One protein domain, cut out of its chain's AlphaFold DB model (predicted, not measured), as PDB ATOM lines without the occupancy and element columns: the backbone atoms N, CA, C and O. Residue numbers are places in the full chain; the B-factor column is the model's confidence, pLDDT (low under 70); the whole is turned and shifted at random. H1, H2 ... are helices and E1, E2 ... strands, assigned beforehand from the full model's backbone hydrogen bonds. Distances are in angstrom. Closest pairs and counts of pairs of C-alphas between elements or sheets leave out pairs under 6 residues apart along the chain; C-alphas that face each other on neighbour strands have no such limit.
ATOM      1  N   GLN A   2     205.294 204.825 228.345       75.12
ATOM      2  CA  GLN A   2     203.872 205.028 228.657       75.12
ATOM      3  C   GLN A   2     203.081 203.721 228.869       75.12
ATOM      4  O   GLN A   2     202.374 203.603 229.867       75.12
ATOM      5  N   VAL A   3     203.318 202.698 228.038       80.38
ATOM      6  CA  VAL A   3     202.640 201.383 228.123       80.38
ATOM      7  C   VAL A   3     202.843 200.702 229.485       80.38
ATOM      8  O   VAL A   3     201.897 200.216 230.098       80.38
ATOM      9  N   ARG A   4     204.070 200.725 230.029       75.12
ATOM     10  CA  ARG A   4     204.353 200.123 231.349       75.12
ATOM     11  C   ARG A   4     203.680 200.877 232.497       75.12
ATOM     12  O   ARG A   4     203.312 200.244 233.480       75.12
ATOM     13  N   ARG A   5     203.522 202.205 232.398       77.56
ATOM     14  CA  ARG A   5     202.828 202.995 233.433       77.56
ATOM     15  C   ARG A   5     201.346 202.639 233.480       77.56
ATOM     16  O   ARG A   5     200.832 202.396 234.564       77.56
ATOM     17  N   GLN A   6     200.701 202.545 232.317       80.38
ATOM     18  CA  GLN A   6     199.293 202.157 232.221       80.38
ATOM     19  C   GLN A   6     199.062 200.767 232.823       80.38
ATOM     20  O   GLN A   6     198.226 200.631 233.709       80.38
ATOM     21  N   PHE A   7     199.885 199.776 232.465       84.38
ATOM     22  CA  PHE A   7     199.761 198.412 232.995       84.38
ATOM     23  C   PHE A   7     199.850 198.323 234.530       84.38
ATOM     24  O   PHE A   7     199.132 197.542 235.160       84.38
ATOM     25  N   LEU A   8     200.729 199.119 235.151       80.69
ATOM     26  CA  LEU A   8     200.863 199.158 236.611       80.69
ATOM     27  C   LEU A   8     199.632 199.782 237.280       80.69
ATOM     28  O   LEU A   8     199.215 199.309 238.335       80.69
ATOM     29  N   CYS A   9     199.031 200.798 236.657       80.75
ATOM     30  CA  CYS A   9     197.865 201.488 237.206       80.75
ATOM     31  C   CYS A   9     196.596 200.626 237.161       80.75
ATOM     32  O   CYS A   9     195.787 200.728 238.076       80.75
ATOM     33  N   THR A  10     196.434 199.766 236.149       82.88
ATOM     34  CA  THR A  10     195.208 198.966 235.972       82.88
ATOM     35  C   THR A  10     195.099 197.815 236.970       82.88
ATOM     36  O   THR A  10     194.019 197.541 237.478       82.88
ATOM     37  N   ASN A  11     196.212 197.138 237.269       85.81
ATOM     38  CA  ASN A  11     196.181 195.926 238.095       85.81
ATOM     39  C   ASN A  11     196.207 196.228 239.596       85.81
ATOM     40  O   ASN A  11     195.523 195.569 240.377       85.81
ATOM     41  N   LYS A  12     197.054 197.178 240.013       89.56
ATOM     42  CA  LYS A  12     197.192 197.589 241.416       89.56
ATOM     43  C   LYS A  12     197.509 199.083 241.484       89.56
ATOM     44  O   LYS A  12     198.688 199.423 241.376       89.56
ATOM     45  N   PRO A  13     196.509 199.952 241.719       90.88
ATOM     46  CA  PRO A  13     196.647 201.414 241.774       90.88
ATOM     47  C   PRO A  13     197.504 201.879 242.964       90.88
ATOM     48  O   PRO A  13     197.021 202.399 243.966       90.88
ATOM     49  N   THR A  14     198.809 201.639 242.880       93.00
ATOM     50  CA  THR A  14     199.757 201.870 243.965       93.00
ATOM     51  C   THR A  14     200.768 202.926 243.558       93.00
ATOM     52  O   THR A  14     201.440 202.799 242.531       93.00
ATOM     53  N   ILE A  15     200.937 203.929 244.409       93.81
ATOM     54  CA  ILE A  15     201.903 205.009 244.223       93.81
ATOM     55  C   ILE A  15     202.903 205.045 245.378       93.81
ATOM     56  O   ILE A  15     202.615 204.645 246.510       93.81
ATOM     57  N   LEU A  16     204.111 205.499 245.064       93.00
ATOM     58  CA  LEU A  16     205.131 205.884 246.021       93.00
ATOM     59  C   LEU A  16     205.160 207.398 246.118       93.00
ATOM     60  O   LEU A  16     205.257 208.095 245.108       93.00
ATOM     61  N   LEU A  17     205.125 207.881 247.350       92.25
ATOM     62  CA  LEU A  17     205.200 209.292 247.665       92.25
ATOM     63  C   LEU A  17     206.494 209.553 248.417       92.25
ATOM     64  O   LEU A  17     206.751 208.952 249.466       92.25
ATOM     65  N   THR A  18     207.312 210.436 247.852       89.31
ATOM     66  CA  THR A  18     208.588 210.845 248.439       89.31
ATOM     67  C   THR A  18     208.546 212.347 248.707       89.31
ATOM     68  O   THR A  18     208.442 213.118 247.753       89.31
ATOM     69  N   PRO A  19     208.624 212.798 249.968       86.06
ATOM     70  CA  PRO A  19     208.666 214.226 250.263       86.06
ATOM     71  C   PRO A  19     209.954 214.835 249.689       86.06
ATOM     72  O   PRO A  19     211.045 214.323 249.943       86.06
ATOM     73  N   ILE A  20     209.835 215.910 248.902       81.50
ATOM     74  CA  ILE A  20     210.967 216.511 248.174       81.50
ATOM     75  C   ILE A  20     211.804 217.411 249.086       81.50
ATOM     76  O   ILE A  20     213.019 217.455 248.929       81.50
ATOM     77  N   LYS A  21     211.163 218.097 250.038       69.19
ATOM     78  CA  LYS A  21     211.739 218.844 251.172       69.19
ATOM     79  C   LYS A  21     210.576 219.572 251.843       69.19
ATOM     80  O   LYS A  21     210.090 220.572 251.324       69.19
ATOM     81  N   SER A  22     210.093 219.065 252.969       62.59
ATOM     82  CA  SER A  22     209.103 219.777 253.779       62.59
ATOM     83  C   SER A  22     209.829 220.672 254.776       62.59
ATOM     84  O   SER A  22     210.722 220.195 255.477       62.59
ATOM     85  N   LYS A  23     209.436 221.948 254.888       68.06
ATOM     86  CA  LYS A  23     209.775 222.723 256.089       68.06
ATOM     87  C   LYS A  23     209.086 222.034 257.263       68.06
ATOM     88  O   LYS A  23     207.862 221.941 257.299       68.06
ATOM     89  N   GLU A  24     209.879 221.487 258.170       66.44
ATOM     90  CA  GLU A  24     209.360 220.764 259.322       66.44
ATOM     91  C   GLU A  24     208.658 221.757 260.258       66.44
ATOM     92  O   GLU A  24     209.242 222.768 260.665       66.44
ATOM     93  N   LEU A  25     207.382 221.513 260.561       66.38
ATOM     94  CA  LEU A  25     206.662 222.295 261.559       66.38
ATOM     95  C   LEU A  25     207.223 221.923 262.932       66.38
ATOM     96  O   LEU A  25     206.975 220.837 263.444       66.38
ATOM     97  N   LYS A  26     208.008 222.831 263.516       72.69
ATOM     98  CA  LYS A  26     208.777 222.565 264.741       72.69
ATOM     99  C   LYS A  26     207.919 222.379 266.001       72.69
ATOM    100  O   LYS A  26     208.446 221.935 267.014       72.69
ATOM    101  N   SER A  27     206.629 222.731 265.984       77.00
ATOM    102  CA  SER A  27     205.773 222.680 267.180       77.00
ATOM    103  C   SER A  27     204.403 222.050 266.923       77.00
ATOM    104  O   SER A  27     203.730 222.380 265.946       77.00
ATOM    105  N   ALA A  28     203.927 221.209 267.848       69.81
ATOM    106  CA  ALA A  28     202.562 220.668 267.798       69.81
ATOM    107  C   ALA A  28     201.491 221.757 267.813       69.81
ATOM    108  O   ALA A  28     200.465 221.616 267.161       69.81
ATOM    109  N   THR A  29     201.722 222.871 268.509       76.19
ATOM    110  CA  THR A  29     200.787 224.002 268.527       76.19
ATOM    111  C   THR A  29     200.574 224.600 267.139       76.19
ATOM    112  O   THR A  29     199.445 224.969 266.818       76.19
ATOM    113  N   SER A  30     201.612 224.655 266.294       73.38
ATOM    114  CA  SER A  30     201.462 225.088 264.898       73.38
ATOM    115  C   SER A  30     200.624 224.102 264.078       73.38
ATOM    116  O   SER A  30     199.745 224.527 263.334       73.38
ATOM    117  N   VAL A  31     200.809 222.794 264.292       71.88
ATOM    118  CA  VAL A  31     200.036 221.727 263.637       71.88
ATOM    119  C   VAL A  31     198.562 221.765 264.048       71.88
ATOM    120  O   VAL A  31     197.682 221.698 263.195       71.88
ATOM    121  N   THR A  32     198.267 221.927 265.338       74.19
ATOM    122  CA  THR A  32     196.888 221.990 265.847       74.19
ATOM    123  C   THR A  32     196.148 223.218 265.333       74.19
ATOM    124  O   THR A  32     194.989 223.105 264.933       74.19
ATOM    125  N   LYS A  33     196.818 224.382 265.301       79.75
ATOM    126  CA  LYS A  33     196.268 225.605 264.698       79.75
ATOM    127  C   LYS A  33     196.009 225.411 263.207       79.75
ATOM    128  O   LYS A  33     194.950 225.800 262.728       79.75
ATOM    129  N   PHE A  34     196.943 224.776 262.502       71.69
ATOM    130  CA  PHE A  34     196.825 224.516 261.073       71.69
ATOM    131  C   PHE A  34     195.650 223.586 260.736       71.69
ATOM    132  O   PHE A  34     194.886 223.866 259.822       71.69
ATOM    133  N   LEU A  35     195.458 222.514 261.509       72.94
ATOM    134  CA  LEU A  35     194.351 221.571 261.315       72.94
ATOM    135  C   LEU A  35     192.984 222.123 261.761       72.94
ATOM    136  O   LEU A  35     191.984 221.416 261.659       72.94
ATOM    137  N   GLY A  36     192.920 223.340 262.312       79.69
ATOM    138  CA  GLY A  36     191.674 223.917 262.823       79.69
ATOM    139  C   GLY A  36     191.054 223.126 263.983       79.69
ATOM    140  O   GLY A  36     189.867 223.276 264.276       79.69
ATOM    141  N   LEU A  37     191.835 222.274 264.659       76.69
ATOM    142  CA  LEU A  37     191.341 221.430 265.744       76.69
ATOM    143  C   LEU A  37     191.087 222.292 266.989       76.69
ATOM    144  O   LEU A  37     192.010 222.624 267.733       76.69
ATOM    145  N   ARG A  38     189.822 222.648 267.244       73.81
ATOM    146  CA  ARG A  38     189.421 223.308 268.497       73.81
ATOM    147  C   ARG A  38     189.551 222.317 269.672       73.81
ATOM    148  O   ARG A  38     189.140 221.161 269.610       73.81
ATOM    149  N   ASN A  39     190.205 222.780 270.731       66.12
ATOM    150  CA  ASN A  39     191.028 222.026 271.688       66.12
ATOM    151  C   ASN A  39     190.302 221.114 272.716       66.12
ATOM    152  O   ASN A  39     190.630 221.163 273.896       66.12
ATOM    153  N   LYS A  40     189.318 220.279 272.346       67.75
ATOM    154  CA  LYS A  40     188.684 219.358 273.334       67.75
ATOM    155  C   LYS A  40     188.393 217.932 272.856       67.75
ATOM    156  O   LYS A  40     188.065 217.071 273.671       67.75
ATOM    157  N   ASN A  41     188.569 217.629 271.575       71.56
ATOM    158  CA  ASN A  41     188.145 216.334 271.045       71.56
ATOM    159  C   ASN A  41     189.188 215.246 271.350       71.56
ATOM    160  O   ASN A  41     190.384 215.448 271.172       71.56
ATOM    161  N   ALA A  42     188.762 214.051 271.768       73.12
ATOM    162  CA  ALA A  42     189.671 212.915 271.994       73.12
ATOM    163  C   ALA A  42     190.549 212.597 270.761       73.12
ATOM    164  O   ALA A  42     191.683 212.133 270.884       73.12
ATOM    165  N   LEU A  43     190.037 212.920 269.571       63.16
ATOM    166  CA  LEU A  43     190.719 212.784 268.290       63.16
ATOM    167  C   LEU A  43     191.907 213.752 268.155       63.16
ATOM    168  O   LEU A  43     192.950 213.340 267.656       63.16
ATOM    169  N   SER A  44     191.817 214.983 268.681       67.44
ATOM    170  CA  SER A  44     192.945 215.925 268.652       67.44
ATOM    171  C   SER A  44     194.110 215.428 269.500       67.44
ATOM    172  O   SER A  44     195.248 215.540 269.067       67.44
ATOM    173  N   ARG A  45     193.842 214.792 270.650       69.88
ATOM    174  CA  ARG A  45     194.874 214.184 271.511       69.88
ATOM    175  C   ARG A  45     195.571 212.993 270.846       69.88
ATOM    176  O   ARG A  45     196.793 212.899 270.910       69.88
ATOM    177  N   LYS A  46     194.821 212.125 270.154       69.50
ATOM    178  CA  LYS A  46     195.393 211.006 269.375       69.50
ATOM    179  C   LYS A  46     196.221 211.498 268.188       69.50
ATOM    180  O   LYS A  46     197.313 210.994 267.949       69.50
ATOM    181  N   VAL A  47     195.728 212.512 267.479       63.34
ATOM    182  CA  VAL A  47     196.466 213.162 266.393       63.34
ATOM    183  C   VAL A  47     197.735 213.812 266.947       63.34
ATOM    184  O   VAL A  47     198.799 213.582 266.387       63.34
ATOM    185  N   LEU A  48     197.684 214.519 268.084       63.44
ATOM    186  CA  LEU A  48     198.848 215.177 268.700       63.44
ATOM    187  C   LEU A  48     199.980 214.198 269.053       63.44
ATOM    188  O   LEU A  48     201.145 214.478 268.785       63.44
ATOM    189  N   ALA A  49     199.638 213.033 269.611       62.09
ATOM    190  CA  ALA A  49     200.611 212.012 270.011       62.09
ATOM    191  C   ALA A  49     201.374 211.402 268.819       62.09
ATOM    192  O   ALA A  49     202.500 210.933 268.974       62.09
ATOM    193  N   HIS A  50     200.784 211.437 267.622       57.88
ATOM    194  CA  HIS A  50     201.366 210.862 266.409       57.88
ATOM    195  C   HIS A  50     201.840 211.910 265.382       57.88
ATOM    196  O   HIS A  50     202.580 211.567 264.466       57.88
ATOM    197  N   THR A  51     201.477 213.190 265.524       54.12
ATOM    198  CA  THR A  51     201.727 214.240 264.508       54.12
ATOM    199  C   THR A  51     203.129 214.829 264.499       54.12
ATOM    200  O   THR A  51     203.470 215.528 263.547       54.12
ATOM    201  N   PHE A  52     203.979 214.520 265.477       54.72
ATOM    202  CA  PHE A  52     205.343 215.060 265.504       54.72
ATOM    203  C   PHE A  52     206.287 214.474 264.449       54.72
ATOM    204  O   PHE A  52     207.359 215.019 264.217       54.72
ATOM    205  N   SER A  53     205.900 213.400 263.761       63.78
ATOM    206  CA  SER A  53     206.604 212.971 262.554       63.78
ATOM    207  C   SER A  53     205.878 213.592 261.366       63.78
ATOM    208  O   SER A  53     204.777 213.146 261.041       63.78
ATOM    209  N   GLY A  54     206.484 214.582 260.698       65.38
ATOM    210  CA  GLY A  54     205.892 215.302 259.556       65.38
ATOM    211  C   GLY A  54     205.292 214.401 258.459       65.38
ATOM    212  O   GLY A  54     204.391 214.814 257.732       65.38
ATOM    213  N   HIS A  55     205.695 213.129 258.402       69.69
ATOM    214  CA  HIS A  55     205.085 212.098 257.560       69.69
ATOM    215  C   HIS A  55     203.599 211.811 257.832       69.69
ATOM    216  O   HIS A  55     202.892 211.436 256.902       69.69
ATOM    217  N   TYR A  56     203.102 211.956 259.066       72.56
ATOM    218  CA  TYR A  56     201.713 211.598 259.391       72.56
ATOM    219  C   TYR A  56     200.708 212.637 258.903       72.56
ATOM    220  O   TYR A  56     199.627 212.267 258.460       72.56
ATOM    221  N   LEU A  57     201.077 213.921 258.907       76.56
ATOM    222  CA  LEU A  57     200.232 214.989 258.362       76.56
ATOM    223  C   LEU A  57     200.030 214.833 256.857       76.56
ATOM    224  O   LEU A  57     198.919 214.984 256.356       76.56
ATOM    225  N   PHE A  58     201.100 214.460 256.159       80.44
ATOM    226  CA  PHE A  58     201.059 214.164 254.735       80.44
ATOM    227  C   PHE A  58     200.074 213.030 254.417       80.44
ATOM    228  O   PHE A  58     199.253 213.150 253.512       80.44
ATOM    229  N   ILE A  59     200.110 211.952 255.208       83.06
ATOM    230  CA  ILE A  59     199.190 210.818 255.061       83.06
ATOM    231  C   ILE A  59     197.747 211.238 255.363       83.06
ATOM    232  O   ILE A  59     196.847 210.881 254.610       83.06
ATOM    233  N   LEU A  60     197.520 212.011 256.428       83.12
ATOM    234  CA  LEU A  60     196.175 212.410 256.841       83.12
ATOM    235  C   LEU A  60     195.473 213.251 255.764       83.12
ATOM    236  O   LEU A  60     194.311 213.007 255.454       83.12
ATOM    237  N   GLN A  61     196.194 214.188 255.142       84.56
ATOM    238  CA  GLN A  61     195.640 215.018 254.072       84.56
ATOM    239  C   GLN A  61     195.308 214.194 252.820       84.56
ATOM    240  O   GLN A  61     194.268 214.397 252.200       84.56
ATOM    241  N   LEU A  62     196.158 213.224 252.473       87.25
ATOM    242  CA  LEU A  62     195.883 212.295 251.378       87.25
ATOM    243  C   LEU A  62     194.625 211.468 251.629       87.25
ATOM    244  O   LEU A  62     193.850 211.269 250.701       87.25
ATOM    245  N   MET A  63     194.408 211.024 252.869       86.88
ATOM    246  CA  MET A  63     193.205 210.278 253.251       86.88
ATOM    247  C   MET A  63     191.931 211.124 253.171       86.88
ATOM    248  O   MET A  63     190.858 210.569 252.969       86.88
ATOM    249  N   LEU A  64     192.035 212.447 253.326       87.50
ATOM    250  CA  LEU A  64     190.898 213.357 253.160       87.50
ATOM    251  C   LEU A  64     190.592 213.643 251.684       87.50
ATOM    252  O   LEU A  64     189.426 213.789 251.328       87.50
ATOM    253  N   MET A  65     191.616 213.734 250.829       88.12
ATOM    254  CA  MET A  65     191.439 214.072 249.410       88.12
ATOM    255  C   MET A  65     191.134 212.865 248.519       88.12
ATOM    256  O   MET A  65     190.469 213.019 247.497       88.12
ATOM    257  N   TYR A  66     191.614 211.676 248.886       92.69
ATOM    258  CA  TYR A  66     191.508 210.471 248.068       92.69
ATOM    259  C   TYR A  66     190.952 209.294 248.864       92.69
ATOM    260  O   TYR A  66     191.225 209.125 250.050       92.69
ATOM    261  N   GLN A  67     190.225 208.418 248.171       92.31
ATOM    262  CA  GLN A  67     189.777 207.146 248.728       92.31
ATOM    263  C   GLN A  67     190.967 206.180 248.796       92.31
ATOM    264  O   GLN A  67     191.347 205.567 247.795       92.31
ATOM    265  N   ILE A  68     191.589 206.088 249.972       92.25
ATOM    266  CA  ILE A  68     192.773 205.261 250.214       92.25
ATOM    267  C   ILE A  68     192.368 203.932 250.838       92.25
ATOM    268  O   ILE A  68     191.705 203.896 251.872       92.25
ATOM    269  N   GLN A  69     192.834 202.843 250.234       94.38
ATOM    270  CA  GLN A  69     192.599 201.489 250.721       94.38
ATOM    271  C   GLN A  69     193.674 201.046 251.718       94.38
ATOM    272  O   GLN A  69     193.369 200.424 252.730       94.38
ATOM    273  N   GLU A  70     194.947 201.350 251.442       91.19
ATOM    274  CA  GLU A  70     196.055 200.940 252.306       91.19
ATOM    275  C   GLU A  70     197.202 201.958 252.283       91.19
ATOM    276  O   GLU A  70     197.592 202.460 251.227       91.19
ATOM    277  N   VAL A  71     197.797 202.216 253.450       91.62
ATOM    278  CA  VAL A  71     199.015 203.023 253.592       91.62
ATOM    279  C   VAL A  71     200.079 202.197 254.299       91.62
ATOM    280  O   VAL A  71     199.883 201.727 255.416       91.62
ATOM    281  N   LYS A  72     201.239 202.037 253.660       90.88
ATOM    282  CA  LYS A  72     202.401 201.348 254.229       90.88
ATOM    283  C   LYS A  72     203.621 202.252 254.178       90.88
ATOM    284  O   LYS A  72     204.060 202.669 253.107       90.88
ATOM    285  N   ARG A  73     204.228 202.508 255.333       88.31
ATOM    286  CA  ARG A  73     205.535 203.167 255.396       88.31
ATOM    287  C   ARG A  73     206.626 202.154 255.062       88.31
ATOM    288  O   ARG A  73     206.649 201.063 255.630       88.31
ATOM    289  N   LEU A  74     207.542 202.504 254.162       84.19
ATOM    290  CA  LEU A  74     208.712 201.663 253.918       84.19
ATOM    291  C   LEU A  74     209.682 201.800 255.098       84.19
ATOM    292  O   LEU A  74     210.075 202.904 255.477       84.19
ATOM    293  N   HIS A  75     210.032 200.670 255.716       73.81
ATOM    294  CA  HIS A  75     210.869 200.653 256.913       73.81
ATOM    295  C   HIS A  75     212.223 201.331 256.642       73.81
ATOM    296  O   HIS A  75     212.858 201.062 255.622       73.81
ATOM    297  N   LYS A  76     212.655 202.208 257.562       80.69
ATOM    298  CA  LYS A  76     213.883 203.028 257.467       80.69
ATOM    299  C   LYS A  76     213.921 204.029 256.301       80.69
ATOM    300  O   LYS A  76     214.982 204.575 256.016       80.69
ATOM    301  N   MET A  77     212.790 204.306 255.647       79.38
ATOM    302  CA  MET A  77     212.699 205.314 254.590       79.38
ATOM    303  C   MET A  77     211.608 206.348 254.892       79.38
ATOM    304  O   MET A  77     210.639 206.097 255.612       79.38
ATOM    305  N   THR A  78     211.769 207.530 254.308       80.38
ATOM    306  CA  THR A  78     210.781 208.621 254.301       80.38
ATOM    307  C   THR A  78     209.680 208.416 253.254       80.38
ATOM    308  O   THR A  78     208.802 209.263 253.107       80.38
ATOM    309  N   ILE A  79     209.726 207.293 252.531       87.62
ATOM    310  CA  ILE A  79     208.829 206.960 251.428       87.62
ATOM    311  C   ILE A  79     207.583 206.259 251.969       87.62
ATOM    312  O   ILE A  79     207.666 205.288 252.734       87.62
ATOM    313  N   VAL A  80     206.426 206.725 251.514       90.38
ATOM    314  CA  VAL A  80     205.128 206.131 251.827       90.38
ATOM    315  C   VAL A  80     204.590 205.441 250.582       90.38
ATOM    316  O   VAL A  80     204.557 206.018 249.498       90.38
ATOM    317  N   LYS A  81     204.173 204.188 250.741       93.62
ATOM    318  CA  LYS A  81     203.448 203.429 249.730       93.62
ATOM    319  C   LYS A  81     201.955 203.576 250.000       93.62
ATOM    320  O   LYS A  81     201.499 203.212 251.083       93.62
ATOM    321  N   VAL A  82     201.215 204.078 249.019       94.56
ATOM    322  CA  VAL A  82     199.768 204.300 249.115       94.56
ATOM    323  C   VAL A  82     199.065 203.475 248.044       94.56
ATOM    324  O   VAL A  82     199.442 203.525 246.873       94.56
ATOM    325  N   LEU A  83     198.071 202.696 248.460       95.62
ATOM    326  CA  LEU A  83     197.148 201.970 247.595       95.62
ATOM    327  C   LEU A  83     195.827 202.742 247.543       95.62
ATOM    328  O   LEU A  83     195.175 202.927 248.571       95.62
ATOM    329  N   LEU A  84     195.461 203.201 246.351       95.69
ATOM    330  CA  LEU A  84     194.233 203.951 246.090       95.69
ATOM    331  C   LEU A  84     193.098 202.994 245.717       95.69
ATOM    332  O   LEU A  84     193.344 201.948 245.127       95.69
ATOM    333  N   SER A  85     191.853 203.350 246.019       95.19
ATOM    334  CA  SER A  85     190.696 202.516 245.664       95.19
ATOM    335  C   SER A  85     190.336 202.609 244.176       95.19
ATOM    336  O   SER A  85     189.842 201.644 243.601       95.19
ATOM    337  N   LYS A  86     190.581 203.763 243.540       95.88
ATOM    338  CA  LYS A  86     190.231 204.032 242.136       95.88
ATOM    339  C   LYS A  86     191.478 204.257 241.283       95.88
ATOM    340  O   LYS A  86     192.408 204.954 241.681       95.88
ATOM    341  N   THR A  87     191.480 203.693 240.077       94.56
ATOM    342  CA  THR A  87     192.581 203.838 239.108       94.56
ATOM    343  C   THR A  87     192.619 205.233 238.479       94.56
ATOM    344  O   THR A  87     193.697 205.749 238.195       94.56
ATOM    345  N   GLU A  88     191.464 205.876 238.316       94.88
ATOM    346  CA  GLU A  88     191.341 207.241 237.789       94.88
ATOM    347  C   GLU A  88     192.117 208.260 238.632       94.88
ATOM    348  O   GLU A  88     192.796 209.132 238.087       94.88
ATOM    349  N   ASP A  89     192.077 208.106 239.957       94.25
ATOM    350  CA  ASP A  89     192.775 208.990 240.891       94.25
ATOM    351  C   ASP A  89     194.293 208.855 240.748       94.25
ATOM    352  O   ASP A  89     195.004 209.858 240.745       94.25
ATOM    353  N   VAL A  90     194.798 207.637 240.514       93.06
ATOM    354  CA  VAL A  90     196.219 207.411 240.203       93.06
ATOM    355  C   VAL A  90     196.619 208.173 238.947       93.06
ATOM    356  O   VAL A  90     197.668 208.809 238.918       93.06
ATOM    357  N   VAL A  91     195.797 208.108 237.896       94.06
ATOM    358  CA  VAL A  91     196.101 208.761 236.619       94.06
ATOM    359  C   VAL A  91     196.112 210.280 236.775       94.06
ATOM    360  O   VAL A  91     196.996 210.918 236.212       94.06
ATOM    361  N   LYS A  92     195.183 210.854 237.550       94.06
ATOM    362  CA  LYS A  92     195.172 212.291 237.872       94.06
ATOM    363  C   LYS A  92     196.447 212.691 238.614       94.06
ATOM    364  O   LYS A  92     197.201 213.513 238.113       94.06
ATOM    365  N   ILE A  93     196.756 212.003 239.714       93.44
ATOM    366  CA  ILE A  93     197.947 212.268 240.533       93.44
ATOM    367  C   ILE A  93     199.242 212.156 239.707       93.44
ATOM    368  O   ILE A  93     200.166 212.949 239.866       93.44
ATOM    369  N   LEU A  94     199.337 211.163 238.817       93.38
ATOM    370  CA  LEU A  94     200.527 210.956 237.989       93.38
ATOM    371  C   LEU A  94     200.688 211.989 236.866       93.38
ATOM    372  O   LEU A  94     201.794 212.096 236.333       93.38
ATOM    373  N   LYS A  95     199.630 212.710 236.473       93.81
ATOM    374  CA  LYS A  95     199.734 213.810 235.499       93.81
ATOM    375  C   LYS A  95     200.402 215.037 236.112       93.81
ATOM    376  O   LYS A  95     201.170 215.697 235.419       93.81
ATOM    377  N   ASP A  96     200.173 215.273 237.399       91.62
ATOM    378  CA  ASP A  96     200.657 216.472 238.083       91.62
ATOM    379  C   ASP A  96     202.167 216.415 238.400       91.62
ATOM    380  O   ASP A  96     202.770 217.451 238.658       91.62
ATOM    381  N   ASN A  97     202.811 215.239 238.268       82.56
ATOM    382  CA  ASN A  97     204.220 214.906 238.579       82.56
ATOM    383  C   ASN A  97     204.635 215.151 240.044       82.56
ATOM    384  O   ASN A  97     205.200 214.255 240.679       82.56
ATOM    385  N   ASP A  98     204.312 216.321 240.583       86.94
ATOM    386  CA  ASP A  98     204.518 216.726 241.960       86.94
ATOM    387  C   ASP A  98     203.174 217.125 242.576       86.94
ATOM    388  O   ASP A  98     202.447 217.964 242.051       86.94
ATOM    389  N   VAL A  99     202.847 216.536 243.725       90.12
ATOM    390  CA  VAL A  99     201.635 216.895 244.464       90.12
ATOM    391  C   VAL A  99     202.022 217.840 245.586       90.12
ATOM    392  O   VAL A  99     202.833 217.498 246.457       90.12
ATOM    393  N   GLN A 100     201.416 219.025 245.582       85.56
ATOM    394  CA  GLN A 100     201.500 219.947 246.700       85.56
ATOM    395  C   GLN A 100     200.506 219.514 247.776       85.56
ATOM    396  O   GLN A 100     199.295 219.671 247.640       85.56
ATOM    397  N   ILE A 101     201.027 218.966 248.869       81.94
ATOM    398  CA  ILE A 101     200.223 218.624 250.038       81.94
ATOM    399  C   ILE A 101     200.516 219.665 251.093       81.94
ATOM    400  O   ILE A 101     201.585 219.664 251.711       81.94
ATOM    401  N   VAL A 102     199.554 220.568 251.286       82.19
ATOM    402  CA  VAL A 102     199.680 221.690 252.216       82.19
ATOM    403  C   VAL A 102     200.845 222.596 251.772       82.19
ATOM    404  O   VAL A 102     200.734 223.308 250.778       82.19
ATOM    405  N   TYR A 103     201.992 222.522 252.447       77.19
ATOM    406  CA  TYR A 103     203.199 223.307 252.159       77.19
ATOM    407  C   TYR A 103     204.359 222.442 251.656       77.19
ATOM    408  O   TYR A 103     205.473 222.934 251.487       77.19
ATOM    409  N   SER A 104     204.131 221.139 251.482       81.69
ATOM    410  CA  SER A 104     205.167 220.185 251.106       81.69
ATOM    411  C   SER A 104     204.931 219.686 249.695       81.69
ATOM    412  O   SER A 104     203.869 219.151 249.385       81.69
ATOM    413  N   MET A 105     205.954 219.815 248.862       87.81
ATOM    414  CA  MET A 105     205.990 219.151 247.566       87.81
ATOM    415  C   MET A 105     206.383 217.693 247.780       87.81
ATOM    416  O   MET A 105     207.379 217.398 248.457       87.81
ATOM    417  N   ALA A 106     205.611 216.775 247.213       91.06
ATOM    418  CA  ALA A 106     205.955 215.366 247.176       91.06
ATOM    419  C   ALA A 106     206.041 214.876 245.740       91.06
ATOM    420  O   ALA A 106     205.135 215.085 244.937       91.06
ATOM    421  N   LYS A 107     207.127 214.158 245.468       92.31
ATOM    422  CA  LYS A 107     207.325 213.469 244.209       92.31
ATOM    423  C   LYS A 107     206.455 212.230 244.206       92.31
ATOM    424  O   LYS A 107     206.552 211.414 245.135       92.31
ATOM    425  N   VAL A 108     205.660 212.069 243.158       93.25
ATOM    426  CA  VAL A 108     204.843 210.874 242.972       93.25
ATOM    427  C   VAL A 108     205.473 209.986 241.914       93.25
ATOM    428  O   VAL A 108     205.755 210.411 240.797       93.25
ATOM    429  N   GLU A 109     205.669 208.717 242.251       92.31
ATOM    430  CA  GLU A 109     206.096 207.708 241.290       92.31
ATOM    431  C   GLU A 109     205.167 206.488 241.351       92.31
ATOM    432  O   GLU A 109     204.742 206.087 242.436       92.31
ATOM    433  N   PRO A 110     204.839 205.849 240.214       93.44
ATOM    434  CA  PRO A 110     204.082 204.604 240.236       93.44
ATOM    435  C   PRO A 110     204.907 203.505 240.919       93.44
ATOM    436  O   PRO A 110     206.091 203.324 240.619       93.44
ATOM    437  N   PHE A 111     204.287 202.747 241.825       91.88
ATOM    438  CA  PHE A 111     204.964 201.641 242.495       91.88
ATOM    439  C   PHE A 111     205.111 200.457 241.538       91.88
ATOM    440  O   PHE A 111     204.142 199.785 241.190       91.88
ATOM    441  N   ASP A 112     206.347 200.152 241.159       88.81
ATOM    442  CA  ASP A 112     206.676 198.971 240.367       88.81
ATOM    443  C   ASP A 112     207.331 197.922 241.274       88.81
ATOM    444  O   ASP A 112     208.456 198.099 241.751       88.81
ATOM    445  N   LYS A 113     206.630 196.803 241.507       82.25
ATOM    446  CA  LYS A 113     207.141 195.686 242.319       82.25
ATOM    447  C   LYS A 113     208.449 195.121 241.745       82.25
ATOM    448  O   LYS A 113     209.297 194.684 242.515       82.25
ATOM    449  N   GLY A 114     208.637 195.167 240.424       80.69
ATOM    450  CA  GLY A 114     209.863 194.726 239.756       80.69
ATOM    451  C   GLY A 114     211.022 195.719 239.868       80.69
ATOM    452  O   GLY A 114     212.175 195.334 239.687       80.69
ATOM    453  N   LYS A 115     210.746 196.986 240.208       70.06
ATOM    454  CA  LYS A 115     211.758 198.040 240.405       70.06
ATOM    455  C   LYS A 115     211.878 198.509 241.849       70.06
ATOM    456  O   LYS A 115     212.546 199.505 242.103       70.06
ATOM    457  N   SER A 116     211.281 197.805 242.810       56.53
ATOM    458  CA  SER A 116     211.180 198.259 244.205       56.53
ATOM    459  C   SER A 116     212.524 198.414 244.935       56.53
ATOM    460  O   SER A 116     212.548 198.781 246.107       56.53
TER     461      SER A 116
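AT A GLANCE: This is residues 2 to 116 of the 195 residues of an uncharacterized protein of Reticulomyxa filosa (UniProt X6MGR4). A strongly twisted, curled sheet of five strands wraps partly round helix H4, which reaches both edge strands, E2 and E4; H5 packs on the same face, in two layers: a sheet with helices on one face. H1 lies at one end of the long axis, and H2 and H3 make a loosely joined head at the other, where residues 38 to 43 stick out. The 115 printed residues run H1 E1 H2 H3 H4 E2 E3 H5 E4 E5, of mixed class, helices and strands. The antiparallel sheet has the order E2 E3 E1 E5 E4. The whole is compact, with a radius of gyration of the C-alphas of 15.3 A, and spans 49 by 25 by 24 A.

HOW THE PARTS SIT: H1, residues 2 to 11, only grazes the sheet and touches H5, residues 87 to 96, closest at the C-alphas of Cys 9 and Thr 87, 6.1 A. They run opposite ways at 37 degrees, only just a steep tilt. E1, residues 14 to 19, is antiparallel to E5, residues 104 to 110, with N 16 and O 109 within hydrogen-bond range at 2.8 A. E1 is also antiparallel to E3, residues 80 to 84, with N 15 and O 82 at 2.9 A. H2, residues 28 to 34, and H3, residues 42 to 50, are not on the sheet; they only just touch, with 3 pairs of C-alphas within 8 A, the closest being Ala 28 and Leu 48, 6.7 A. H4, residues 55 to 65, is on the sheet; its closest C-alphas to E4, residues 98 to 101, are Phe 58 and Ile 101, 6.5 A. E2, residues 68 to 73, and E3 form a hairpin, with N 72 and O 81 at 2.8 A. H5 is on the sheet, at a height over the sheet of 7.8 A, and apart from H4. E4 and E5 form a hairpin, with N 101 and O 104 at 2.9 A. In H2 and H4 every O i to N i+4 pair is within hydrogen-bond range; H1 has 5 of 6, H3 4 of 5 and H5 5 of 6.

IN THESE COORDINATES: H1 begins at C-alpha 2, (203.872, 205.028, 228.657), and is 15.2 A long; E1 spans 16.5 A. H3 measures 13.1 A, H4 16.0 A, E2 13.9 A, E3 12.5 A and H5 15.0 A; H2 and E4 are shorter. E5, 19.0 A, ends at C-alpha 110, (204.082, 204.604, 240.236).

THE WHOLE: The C-alphas farthest apart, of Val 3 and Lys 40, are 50.6 A apart. The printed part has no cut and no long link. Its mean pLDDT is 81.3; 22 residues are under 70, among them 21 to 25 and 43 to 55.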